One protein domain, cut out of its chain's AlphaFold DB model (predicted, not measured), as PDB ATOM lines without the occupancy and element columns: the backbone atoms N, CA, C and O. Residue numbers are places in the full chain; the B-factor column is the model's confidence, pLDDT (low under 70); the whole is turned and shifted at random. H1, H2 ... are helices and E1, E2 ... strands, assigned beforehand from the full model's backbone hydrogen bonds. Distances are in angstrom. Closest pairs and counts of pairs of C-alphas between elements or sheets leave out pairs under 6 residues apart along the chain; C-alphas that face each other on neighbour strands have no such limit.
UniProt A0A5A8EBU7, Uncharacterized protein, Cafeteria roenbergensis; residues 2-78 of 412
ATOM      1  N   ALA A   2     195.804 168.817  55.778       92.00
ATOM      2  CA  ALA A   2     194.436 168.437  56.088       92.00
ATOM      3  C   ALA A   2     193.545 168.528  54.846       92.00
ATOM      4  O   ALA A   2     193.655 169.467  54.068       92.00
ATOM      5  N   ALA A   3     192.664 167.547  54.676       90.12
ATOM      6  CA  ALA A   3     191.722 167.427  53.559       90.12
ATOM      7  C   ALA A   3     190.257 167.345  54.044       90.12
ATOM      8  O   ALA A   3     189.371 166.961  53.287       90.12
ATOM      9  N   GLY A   4     190.027 167.627  55.324       89.56
ATOM     10  CA  GLY A   4     188.792 167.360  56.053       89.56
ATOM     11  C   GLY A   4     189.016 167.536  57.550       89.56
ATOM     12  O   GLY A   4     190.170 167.563  57.993       89.56
ATOM     13  N   ASP A   5     187.937 167.590  58.329       86.56
ATOM     14  CA  ASP A   5     187.989 167.822  59.784       86.56
ATOM     15  C   ASP A   5     188.858 166.817  60.526       86.56
ATOM     16  O   ASP A   5     189.626 167.183  61.407       86.56
ATOM     17  N   GLU A   6     188.811 165.551  60.130       83.12
ATOM     18  CA  GLU A   6     189.586 164.500  60.779       83.12
ATOM     19  C   GLU A   6     191.106 164.723  60.619       83.12
ATOM     20  O   GLU A   6     191.887 164.670  61.576       83.12
ATOM     21  N   ALA A   7     191.535 165.075  59.405       86.06
ATOM     22  CA  ALA A   7     192.918 165.458  59.133       86.06
ATOM     23  C   ALA A   7     193.265 166.841  59.727       86.06
ATOM     24  O   ALA A   7     194.423 167.107  60.055       86.06
ATOM     25  N   GLY A   8     192.266 167.716  59.885       89.81
ATOM     26  CA  GLY A   8     192.371 169.000  60.573       89.81
ATOM     27  C   GLY A   8     192.674 168.820  62.058       89.81
ATOM     28  O   GLY A   8     193.647 169.375  62.554       89.81
ATOM     29  N   LEU A   9     191.925 167.962  62.745       84.56
ATOM     30  CA  LEU A   9     192.152 167.620  64.145       84.56
ATOM     31  C   LEU A   9     193.515 166.958  64.329       84.56
ATOM     32  O   LEU A   9     194.302 167.392  65.167       84.56
ATOM     33  N   THR A  10     193.866 165.967  63.510       85.00
ATOM     34  CA  THR A  10     195.207 165.369  63.621       85.00
ATOM     35  C   THR A  10     196.317 166.413  63.362       85.00
ATOM     36  O   THR A  10     197.267 166.556  64.130       85.00
ATOM     37  N   SER A  11     196.141 167.310  62.391       91.62
ATOM     38  CA  SER A  11     197.067 168.440  62.235       91.62
ATOM     39  C   SER A  11     197.107 169.343  63.481       91.62
ATOM     40  O   SER A  11     198.173 169.816  63.861       91.62
ATOM     41  N   LEU A  12     195.982 169.569  64.162       87.50
ATOM     42  CA  LEU A  12     195.912 170.398  65.365       87.50
ATOM     43  C   LEU A  12     196.693 169.800  66.539       87.50
ATOM     44  O   LEU A  12     197.452 170.513  67.199       87.50
ATOM     45  N   ALA A  13     196.558 168.498  66.786       84.06
ATOM     46  CA  ALA A  13     197.308 167.844  67.853       84.06
ATOM     47  C   ALA A  13     198.814 167.760  67.547       84.06
ATOM     48  O   ALA A  13     199.618 167.962  68.462       84.06
ATOM     49  N   LEU A  14     199.207 167.589  66.278       88.00
ATOM     50  CA  LEU A  14     200.594 167.778  65.848       88.00
ATOM     51  C   LEU A  14     201.093 169.187  66.204       88.00
ATOM     52  O   LEU A  14     202.112 169.328  66.883       88.00
ATOM     53  N   MET A  15     200.369 170.234  65.799       92.88
ATOM     54  CA  MET A  15     200.787 171.621  66.040       92.88
ATOM     55  C   MET A  15     200.878 171.949  67.533       92.88
ATOM     56  O   MET A  15     201.847 172.572  67.969       92.88
ATOM     57  N   GLN A  16     199.928 171.476  68.341       85.31
ATOM     58  CA  GLN A  16     200.004 171.604  69.795       85.31
ATOM     59  C   GLN A  16     201.220 170.870  70.366       85.31
ATOM     60  O   GLN A  16     201.905 171.413  71.228       85.31
ATOM     61  N   SER A  17     201.522 169.663  69.883       80.00
ATOM     62  CA  SER A  17     202.686 168.908  70.355       80.00
ATOM     63  C   SER A  17     204.005 169.617  70.035       80.00
ATOM     64  O   SER A  17     204.880 169.682  70.891       80.00
ATOM     65  N   LEU A  18     204.112 170.248  68.861       83.56
ATOM     66  CA  LEU A  18     205.248 171.092  68.484       83.56
ATOM     67  C   LEU A  18     205.411 172.293  69.431       83.56
ATOM     68  O   LEU A  18     206.533 172.624  69.824       83.56
ATOM     69  N   ARG A  19     204.301 172.921  69.844       83.50
ATOM     70  CA  ARG A  19     204.317 173.987  70.862       83.50
ATOM     71  C   ARG A  19     204.743 173.465  72.232       83.50
ATOM     72  O   ARG A  19     205.569 174.099  72.881       83.50
ATOM     73  N   ASP A  20     204.233 172.309  72.645       77.38
ATOM     74  CA  ASP A  20     204.546 171.704  73.944       77.38
ATOM     75  C   ASP A  20     206.032 171.354  74.081       77.38
ATOM     76  O   ASP A  20     206.617 171.540  75.144       77.38
ATOM     77  N   VAL A  21     206.658 170.886  72.997       73.75
ATOM     78  CA  VAL A  21     208.098 170.582  72.967       73.75
ATOM     79  C   VAL A  21     208.965 171.820  72.708       73.75
ATOM     80  O   VAL A  21     210.175 171.705  72.516       73.75
ATOM     81  N   GLY A  22     208.364 173.013  72.692       76.44
ATOM     82  CA  GLY A  22     209.074 174.283  72.599       76.44
ATOM     83  C   GLY A  22     209.768 174.508  71.260       76.44
ATOM     84  O   GLY A  22     210.895 175.004  71.250       76.44
ATOM     85  N   THR A  23     209.143 174.127  70.137       82.00
ATOM     86  CA  THR A  23     209.685 174.471  68.813       82.00
ATOM     87  C   THR A  23     209.906 175.979  68.689       82.00
ATOM     88  O   THR A  23     209.047 176.794  69.037       82.00
ATOM     89  N   ARG A  24     211.078 176.351  68.178       84.00
ATOM     90  CA  ARG A  24     211.468 177.723  67.837       84.00
ATOM     91  C   ARG A  24     211.350 177.993  66.342       84.00
ATOM     92  O   ARG A  24     211.721 179.077  65.895       84.00
ATOM     93  N   VAL A  25     210.844 177.033  65.564       87.81
ATOM     94  CA  VAL A  25     210.554 177.249  64.146       87.81
ATOM     95  C   VAL A  25     209.530 178.384  64.038       87.81
ATOM     96  O   VAL A  25     208.448 178.294  64.621       87.81
ATOM     97  N   PRO A  26     209.855 179.477  63.325       86.75
ATOM     98  CA  PRO A  26     209.076 180.710  63.398       86.75
ATOM     99  C   PRO A  26     207.712 180.600  62.716       86.75
ATOM    100  O   PRO A  26     206.799 181.354  63.040       86.75
ATOM    101  N   ARG A  27     207.571 179.681  61.754       93.81
ATOM    102  CA  ARG A  27     206.365 179.524  60.942       93.81
ATOM    103  C   ARG A  27     205.913 178.074  60.981       93.81
ATOM    104  O   ARG A  27     206.591 177.201  60.449       93.81
ATOM    105  N   LEU A  28     204.768 177.842  61.613       95.81
ATOM    106  CA  LEU A  28     204.058 176.569  61.574       95.81
ATOM    107  C   LEU A  28     202.923 176.704  60.568       95.81
ATOM    108  O   LEU A  28     202.130 177.638  60.677       95.81
ATOM    109  N   VAL A  29     202.866 175.803  59.589       97.19
ATOM    110  CA  VAL A  29     201.933 175.906  58.462       97.19
ATOM    111  C   VAL A  29     201.136 174.615  58.322       97.19
ATOM    112  O   VAL A  29     201.707 173.527  58.248       97.19
ATOM    113  N   VAL A  30     199.814 174.733  58.230       97.50
ATOM    114  CA  VAL A  30     198.907 173.640  57.869       97.50
ATOM    115  C   VAL A  30     198.392 173.869  56.457       97.50
ATOM    116  O   VAL A  30     197.700 174.844  56.167       97.50
ATOM    117  N   LEU A  31     198.717 172.933  55.568       96.62
ATOM    118  CA  LEU A  31     198.186 172.908  54.208       96.62
ATOM    119  C   LEU A  31     196.771 172.327  54.219       96.62
ATOM    120  O   LEU A  31     196.605 171.166  54.589       96.62
ATOM    121  N   LEU A  32     195.783 173.116  53.811       95.94
ATOM    122  CA  LEU A  32     194.387 172.739  53.618       95.94
ATOM    123  C   LEU A  32     194.185 172.377  52.144       95.94
ATOM    124  O   LEU A  32     194.202 173.246  51.278       95.94
ATOM    125  N   MET A  33     194.053 171.093  51.844       93.62
ATOM    126  CA  MET A  33     194.019 170.596  50.474       93.62
ATOM    127  C   MET A  33     192.597 170.607  49.914       93.62
ATOM    128  O   MET A  33     191.690 170.000  50.493       93.62
ATOM    129  N   GLN A  34     192.411 171.258  48.768       92.38
ATOM    130  CA  GLN A  34     191.135 171.248  48.059       92.38
ATOM    131  C   GLN A  34     190.796 169.865  47.488       92.38
ATOM    132  O   GLN A  34     191.676 169.046  47.225       92.38
ATOM    133  N   GLY A  35     189.505 169.613  47.260       86.44
ATOM    134  CA  GLY A  35     189.018 168.347  46.698       86.44
ATOM    135  C   GLY A  35     188.978 167.167  47.676       86.44
ATOM    136  O   GLY A  35     188.681 166.051  47.250       86.44
ATOM    137  N   GLY A  36     189.261 167.414  48.961       85.56
ATOM    138  CA  GLY A  36     189.144 166.435  50.039       85.56
ATOM    139  C   GLY A  36     187.704 166.128  50.462       85.56
ATOM    140  O   GLY A  36     186.749 166.402  49.737       85.56
ATOM    141  N   THR A  37     187.541 165.549  51.652       86.56
ATOM    142  CA  THR A  37     186.227 165.192  52.216       86.56
ATOM    143  C   THR A  37     185.418 166.413  52.647       86.56
ATOM    144  O   THR A  37     184.199 166.315  52.751       86.56
ATOM    145  N   GLY A  38     186.080 167.546  52.892       86.88
ATOM    146  CA  GLY A  38     185.449 168.778  53.364       86.88
ATOM    147  C   GLY A  38     185.134 168.776  54.862       86.88
ATOM    148  O   GLY A  38     185.390 167.791  55.564       86.88
ATOM    149  N   SER A  39     184.596 169.901  55.330       89.56
ATOM    150  CA  SER A  39     184.241 170.148  56.731       89.56
ATOM    151  C   SER A  39     182.796 169.777  57.062       89.56
ATOM    152  O   SER A  39     181.919 169.817  56.194       89.56
ATOM    153  N   ALA A  40     182.520 169.468  58.329       87.00
ATOM    154  CA  ALA A  40     181.159 169.276  58.824       87.00
ATOM    155  C   ALA A  40     180.286 170.521  58.591       87.00
ATOM    156  O   ALA A  40     179.143 170.382  58.155       87.00
ATOM    157  N   ASP A  41     180.842 171.721  58.789       85.38
ATOM    158  CA  ASP A  41     180.156 172.995  58.529       85.38
ATOM    159  C   ASP A  41     179.690 173.114  57.071       85.38
ATOM    160  O   ASP A  41     178.554 173.497  56.783       85.38
ATOM    161  N   CYS A  42     180.555 172.731  56.132       89.06
ATOM    162  CA  CYS A  42     180.249 172.765  54.710       89.06
ATOM    163  C   CYS A  42     179.132 171.788  54.321       89.06
ATOM    164  O   CYS A  42     178.231 172.147  53.551       89.06
ATOM    165  N   HIS A  43     179.175 170.571  54.876       88.38
ATOM    166  CA  HIS A  43     178.141 169.557  54.659       88.38
ATOM    167  C   HIS A  43     176.802 169.987  55.262       88.38
ATOM    168  O   HIS A  43     175.763 169.825  54.622       88.38
ATOM    169  N   ALA A  44     176.816 170.595  56.451       85.75
ATOM    170  CA  ALA A  44     175.619 171.129  57.095       85.75
ATOM    171  C   ALA A  44     174.971 172.265  56.283       85.75
ATOM    172  O   ALA A  44     173.747 172.380  56.249       85.75
ATOM    173  N   ALA A  45     175.773 173.065  55.575       83.81
ATOM    174  CA  ALA A  45     175.292 174.131  54.698       83.81
ATOM    175  C   ALA A  45     174.670 173.629  53.375       83.81
ATOM    176  O   ALA A  45     174.212 174.442  52.570       83.81
ATOM    177  N   GLY A  46     174.672 172.316  53.106       77.88
ATOM    178  CA  GLY A  46     174.152 171.736  51.859       77.88
ATOM    179  C   GLY A  46     174.949 172.139  50.611       77.88
ATOM    180  O   GLY A  46     174.461 172.007  49.488       77.88
ATOM    181  N   SER A  47     176.161 172.661  50.799       66.00
ATOM    182  CA  SER A  47     177.024 173.134  49.721       66.00
ATOM    183  C   SER A  47     177.881 171.998  49.158       66.00
ATOM    184  O   SER A  47     178.216 171.036  49.848       66.00
ATOM    185  N   GLY A  48     178.263 172.091  47.883       71.38
ATOM    186  CA  GLY A  48     179.288 171.203  47.344       71.38
ATOM    187  C   GLY A  48     180.631 171.550  47.980       71.38
ATOM    188  O   GLY A  48     181.199 172.584  47.634       71.38
ATOM    189  N   CYS A  49     181.142 170.697  48.874       77.69
ATOM    190  CA  CYS A  49     182.424 170.872  49.570       77.69
ATOM    191  C   CYS A  49     183.631 170.698  48.646       77.69
ATOM    192  O   CYS A  49     184.458 169.805  48.794       77.69
ATOM    193  N   ASN A  50     183.724 171.571  47.648       71.94
ATOM    194  CA  ASN A  50     184.788 171.608  46.656       71.94
ATOM    195  C   ASN A  50     186.104 172.184  47.211       71.94
ATOM    196  O   ASN A  50     187.129 172.075  46.547       71.94
ATOM    197  N   GLY A  51     186.086 172.759  48.420       77.50
ATOM    198  CA  GLY A  51     187.254 173.364  49.056       77.50
ATOM    199  C   GLY A  51     187.551 174.798  48.608       77.50
ATOM    200  O   GLY A  51     188.685 175.237  48.739       77.50
ATOM    201  N   SER A  52     186.565 175.548  48.099       74.88
ATOM    202  CA  SER A  52     186.774 176.922  47.600       74.88
ATOM    203  C   SER A  52     187.311 177.926  48.632       74.88
ATOM    204  O   SER A  52     187.774 179.002  48.257       74.88
ATOM    205  N   ASN A  53     187.263 177.602  49.925       87.88
ATOM    206  CA  ASN A  53     187.901 178.353  51.002       87.88
ATOM    207  C   ASN A  53     188.281 177.409  52.161       87.88
ATOM    208  O   ASN A  53     187.918 176.233  52.164       87.88
ATOM    209  N   ALA A  54     189.001 177.929  53.158       92.62
ATOM    210  CA  ALA A  54     189.463 177.150  54.308       92.62
ATOM    211  C   ALA A  54     188.318 176.466  55.077       92.62
ATOM    212  O   ALA A  54     188.430 175.279  55.380       92.62
ATOM    213  N   ALA A  55     187.214 177.184  55.321       90.38
ATOM    214  CA  ALA A  55     186.053 176.685  56.060       90.38
ATOM    215  C   ALA A  55     185.300 175.575  55.312       90.38
ATOM    216  O   ALA A  55     184.605 174.782  55.934       90.38
ATOM    217  N   HIS A  56     185.459 175.469  53.987       91.62
ATOM    218  CA  HIS A  56     184.935 174.341  53.208       91.62
ATOM    219  C   HIS A  56     185.778 173.068  53.350       91.62
ATOM    220  O   HIS A  56     185.288 171.977  53.055       91.62
ATOM    221  N   ILE A  57     187.045 173.195  53.753       92.94
ATOM    222  CA  ILE A  57     187.982 172.071  53.888       92.94
ATOM    223  C   ILE A  57     188.010 171.577  55.333       92.94
ATOM    224  O   ILE A  57     187.997 170.372  55.555       92.94
ATOM    225  N   VAL A  58     188.057 172.491  56.302       91.88
ATOM    226  CA  VAL A  58     188.110 172.195  57.738       91.88
ATOM    227  C   VAL A  58     187.169 173.148  58.482       91.88
ATOM    228  O   VAL A  58     187.143 174.333  58.160       91.88
ATOM    229  N   SER A  59     186.408 172.633  59.449       89.50
ATOM    230  CA  SER A  59     185.398 173.368  60.220       89.50
ATOM    231  C   SER A  59     185.990 174.568  60.962       89.50
ATOM    232  O   SER A  59     187.180 174.608  61.305       89.50
ATOM    233  N   GLN A  60     185.154 175.583  61.177       90.06
ATOM    234  CA  GLN A  60     185.575 176.891  61.668       90.06
ATOM    235  C   GLN A  60     186.198 176.818  63.067       90.06
ATOM    236  O   GLN A  60     187.171 177.512  63.349       90.06
ATOM    237  N   ASP A  61     185.700 175.937  63.930       87.25
ATOM    238  CA  ASP A  61     186.223 175.728  65.279       87.25
ATOM    239  C   ASP A  61     187.686 175.237  65.288       87.25
ATOM    240  O   ASP A  61     188.497 175.686  66.106       87.25
ATOM    241  N   ILE A  62     188.046 174.364  64.343       89.50
ATOM    242  CA  ILE A  62     189.413 173.878  64.136       89.50
ATOM    243  C   ILE A  62     190.290 174.994  63.545       89.50
ATOM    244  O   ILE A  62     191.438 175.161  63.968       89.50
ATOM    245  N   LEU A  63     189.770 175.792  62.603       94.19
ATOM    246  CA  LEU A  63     190.485 176.958  62.061       94.19
ATOM    247  C   LEU A  63     190.803 177.983  63.155       94.19
ATOM    248  O   LEU A  63     191.937 178.462  63.247       94.19
ATOM    249  N   ASP A  64     189.841 178.259  64.032       89.81
ATOM    250  CA  ASP A  64     190.030 179.142  65.177       89.81
ATOM    251  C   ASP A  64     191.083 178.575  66.141       89.81
ATOM    252  O   ASP A  64     191.875 179.325  66.718       89.81
ATOM    253  N   ALA A  65     191.132 177.250  66.316       87.69
ATOM    254  CA  ALA A  65     192.153 176.592  67.127       87.69
ATOM    255  C   ALA A  65     193.559 176.724  66.516       87.69
ATOM    256  O   ALA A  65     194.509 177.029  67.243       87.69
ATOM    257  N   PHE A  66     193.707 176.587  65.194       94.56
ATOM    258  CA  PHE A  66     194.976 176.882  64.518       94.56
ATOM    259  C   PHE A  66     195.410 178.332  64.736       94.56
ATOM    260  O   PHE A  66     196.560 178.579  65.111       94.56
ATOM    261  N   ALA A  67     194.486 179.284  64.582       93.69
ATOM    262  CA  ALA A  67     194.767 180.699  64.796       93.69
ATOM    263  C   ALA A  67     195.232 180.979  66.238       93.69
ATOM    264  O   ALA A  67     196.233 181.669  66.436       93.69
ATOM    265  N   ARG A  68     194.582 180.377  67.248       89.94
ATOM    266  CA  ARG A  68     194.997 180.484  68.663       89.94
ATOM    267  C   ARG A  68     196.411 179.957  68.919       89.94
ATOM    268  O   ARG A  68     197.109 180.491  69.775       89.94
ATOM    269  N   LEU A  69     196.850 178.939  68.177       88.88
ATOM    270  CA  LEU A  69     198.210 178.392  68.264       88.88
ATOM    271  C   LEU A  69     199.248 179.176  67.447       88.88
ATOM    272  O   LEU A  69     200.425 178.788  67.414       88.88
ATOM    273  N   GLY A  70     198.839 180.256  66.773       92.94
ATOM    274  CA  GLY A  70     199.691 181.003  65.851       92.94
ATOM    275  C   GLY A  70     200.166 180.139  64.682       92.94
ATOM    276  O   GLY A  70     201.335 180.211  64.304       92.94
ATOM    277  N   VAL A  71     199.298 179.253  64.189       95.81
ATOM    278  CA  VAL A  71     199.547 178.388  63.031       95.81
ATOM    279  C   VAL A  71     198.925 179.037  61.800       95.81
ATOM    280  O   VAL A  71     197.755 179.410  61.802       95.81
ATOM    281  N   GLU A  72     199.710 179.153  60.738       96.25
ATOM    282  CA  GLU A  72     199.248 179.633  59.441       96.25
ATOM    283  C   GLU A  72     198.498 178.513  58.714       96.25
ATOM    284  O   GLU A  72     198.989 177.387  58.622       96.25
ATOM    285  N   THR A  73     197.324 178.805  58.159       96.69
ATOM    286  CA  THR A  73     196.617 177.876  57.275       96.69
ATOM    287  C   THR A  73     196.719 178.335  55.828       96.69
ATOM    288  O   THR A  73     196.687 179.529  55.530       96.69
ATOM    289  N   ARG A  74     196.877 177.382  54.906       94.88
ATOM    290  CA  ARG A  74     197.002 177.670  53.473       94.88
ATOM    291  C   ARG A  74     196.146 176.745  52.650       94.88
ATOM    292  O   ARG A  74     196.361 175.540  52.681       94.88
ATOM    293  N   VAL A  75     195.220 177.313  51.888       95.25
ATOM    294  CA  VAL A  75     194.466 176.549  50.898       95.25
ATOM    295  C   VAL A  75     195.398 176.199  49.741       95.25
ATOM    296  O   VAL A  75     196.040 177.078  49.170       95.25
ATOM    297  N   MET A  76     195.487 174.911  49.426       94.12
ATOM    298  CA  MET A  76     196.370 174.364  48.405       94.12
ATOM    299  C   MET A  76     195.559 173.669  47.318       94.12
ATOM    300  O   MET A  76     194.686 172.849  47.607       94.12
ATOM    301  N   GLU A  77     195.913 173.957  46.071       92.44
ATOM    302  CA  GLU A  77     195.408 173.239  44.903       92.44
ATOM    303  C   GLU A  77     196.061 171.847  44.802       92.44
ATOM    304  O   GLU A  77     197.292 171.730  44.926       92.44
ATOM    305  N   PRO A  78     195.290 170.782  44.514       91.62
ATOM    306  CA  PRO A  78     195.845 169.452  44.305       91.62
ATOM    307  C   PRO A  78     196.750 169.435  43.073       91.62
ATOM    308  O   PRO A  78     196.631 170.268  42.172       91.62
TER     309      PRO A  78
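AT A GLANCE: This is residues 2 to 78 of the 412 residues of an uncharacterized protein of Cafeteria roenbergensis (UniProt A0A5A8EBU7). Two parallel strands, E1 and E2, lie side by side as a small slab, and two helices, H1 and H4, lie side by side over one face of it, H1 near E1 and H4 near E2. The short helices H2 and H3 make one end of the elongated body, with H2 farthest out, and the link from H1 to E1 turns round at the other end. The printed part has 77 residues, with four named helices and two named strands in the order H1, E1, H2, H3, H4, E2, and its class is mixed, helices and strands. The sheet's order is E1, E2, parallel. The whole is compact, with a radius of gyration of the C-alphas of 12.3 A, and spans 40 by 22 by 15 A.

HOW THE PARTS SIT: The sheet joins E1, residues 29 to 33, to its parallel neighbour E2, residues 72 to 76, with 27 degrees between their directions. C-alphas 31 and 74 face each other at 5.0 A. N 32 and O 74 are within hydrogen-bond range at 2.7 A, and so are N 74 and O 30 at 3.0 A. H1, residues 5 to 20, comes closest to E1 at the C-alphas of Ser 11 and Val 30, 7.0 A apart, while H1 and E2 are apart. H4, residues 60 to 68, touches H1, with the C-alphas of Leu 12 and Phe 66 closest at 6.6 A. These two helices run the same way at a shallow tilt of 15 degrees. The closest C-alphas of H4 and E2 are those of Phe 66 and Glu 72, 7.2 A apart; H4 and E1 are only just apart, 8.4 A at the closest. H3, residues 54 to 57, comes near both strands: its closest C-alpha pairs are Ile 57 with Leu 32 of E1 at 6.4 A, and Ala 54 with Val 75 of E2 at 6.1 A. H2, residues 40 to 44, touches H3, with the C-alphas of Cys 42 and His 56 closest at 5.2 A. H2 and H1 are close but not clearly touching, with the C-alphas of Ala 40 and Asp 5 closest at 7.0 A. H2 and E2 are apart. E1, then H2, H3 and H4, then E2 form a strand-helix-strand unit, two parallel neighbour strands with helices between them along the chain. In H1, H2 and H4 every O i to N i+4 pair is within hydrogen-bond range; H3, with four residues, is too short for such a pair.

IN THESE COORDINATES: E1 measures 12.4 A from C-alpha 29 to C-alpha 33, and E2 measures 12.6 A from C-alpha 72 to C-alpha 76. E2 ends at C-alpha 76, at (196.370, 174.364, 48.405). H1 is the longest helix, 16 residues and 22.1 A, beginning at C-alpha 5, at (187.989, 167.822, 59.784). H4 has nine residues and is 12.3 A long. H3 is short, 5.3 A, and H2 measures 6.1 A, with C-alpha 40 at (181.159, 169.276, 58.824).

THE WHOLE: The two C-alphas farthest apart are those of Arg 24 and Gly 46, 41.0 A. The first and last printed C-alphas, those of Ala 2 and Pro 78, are 11.9 A apart. The printed part has no cut. No link is long: those from H3 to H4 and from H4 to E2 are tight, and the other three are short. The mean pLDDT of the printed part is 87.8, and residue 47 alone is under 70.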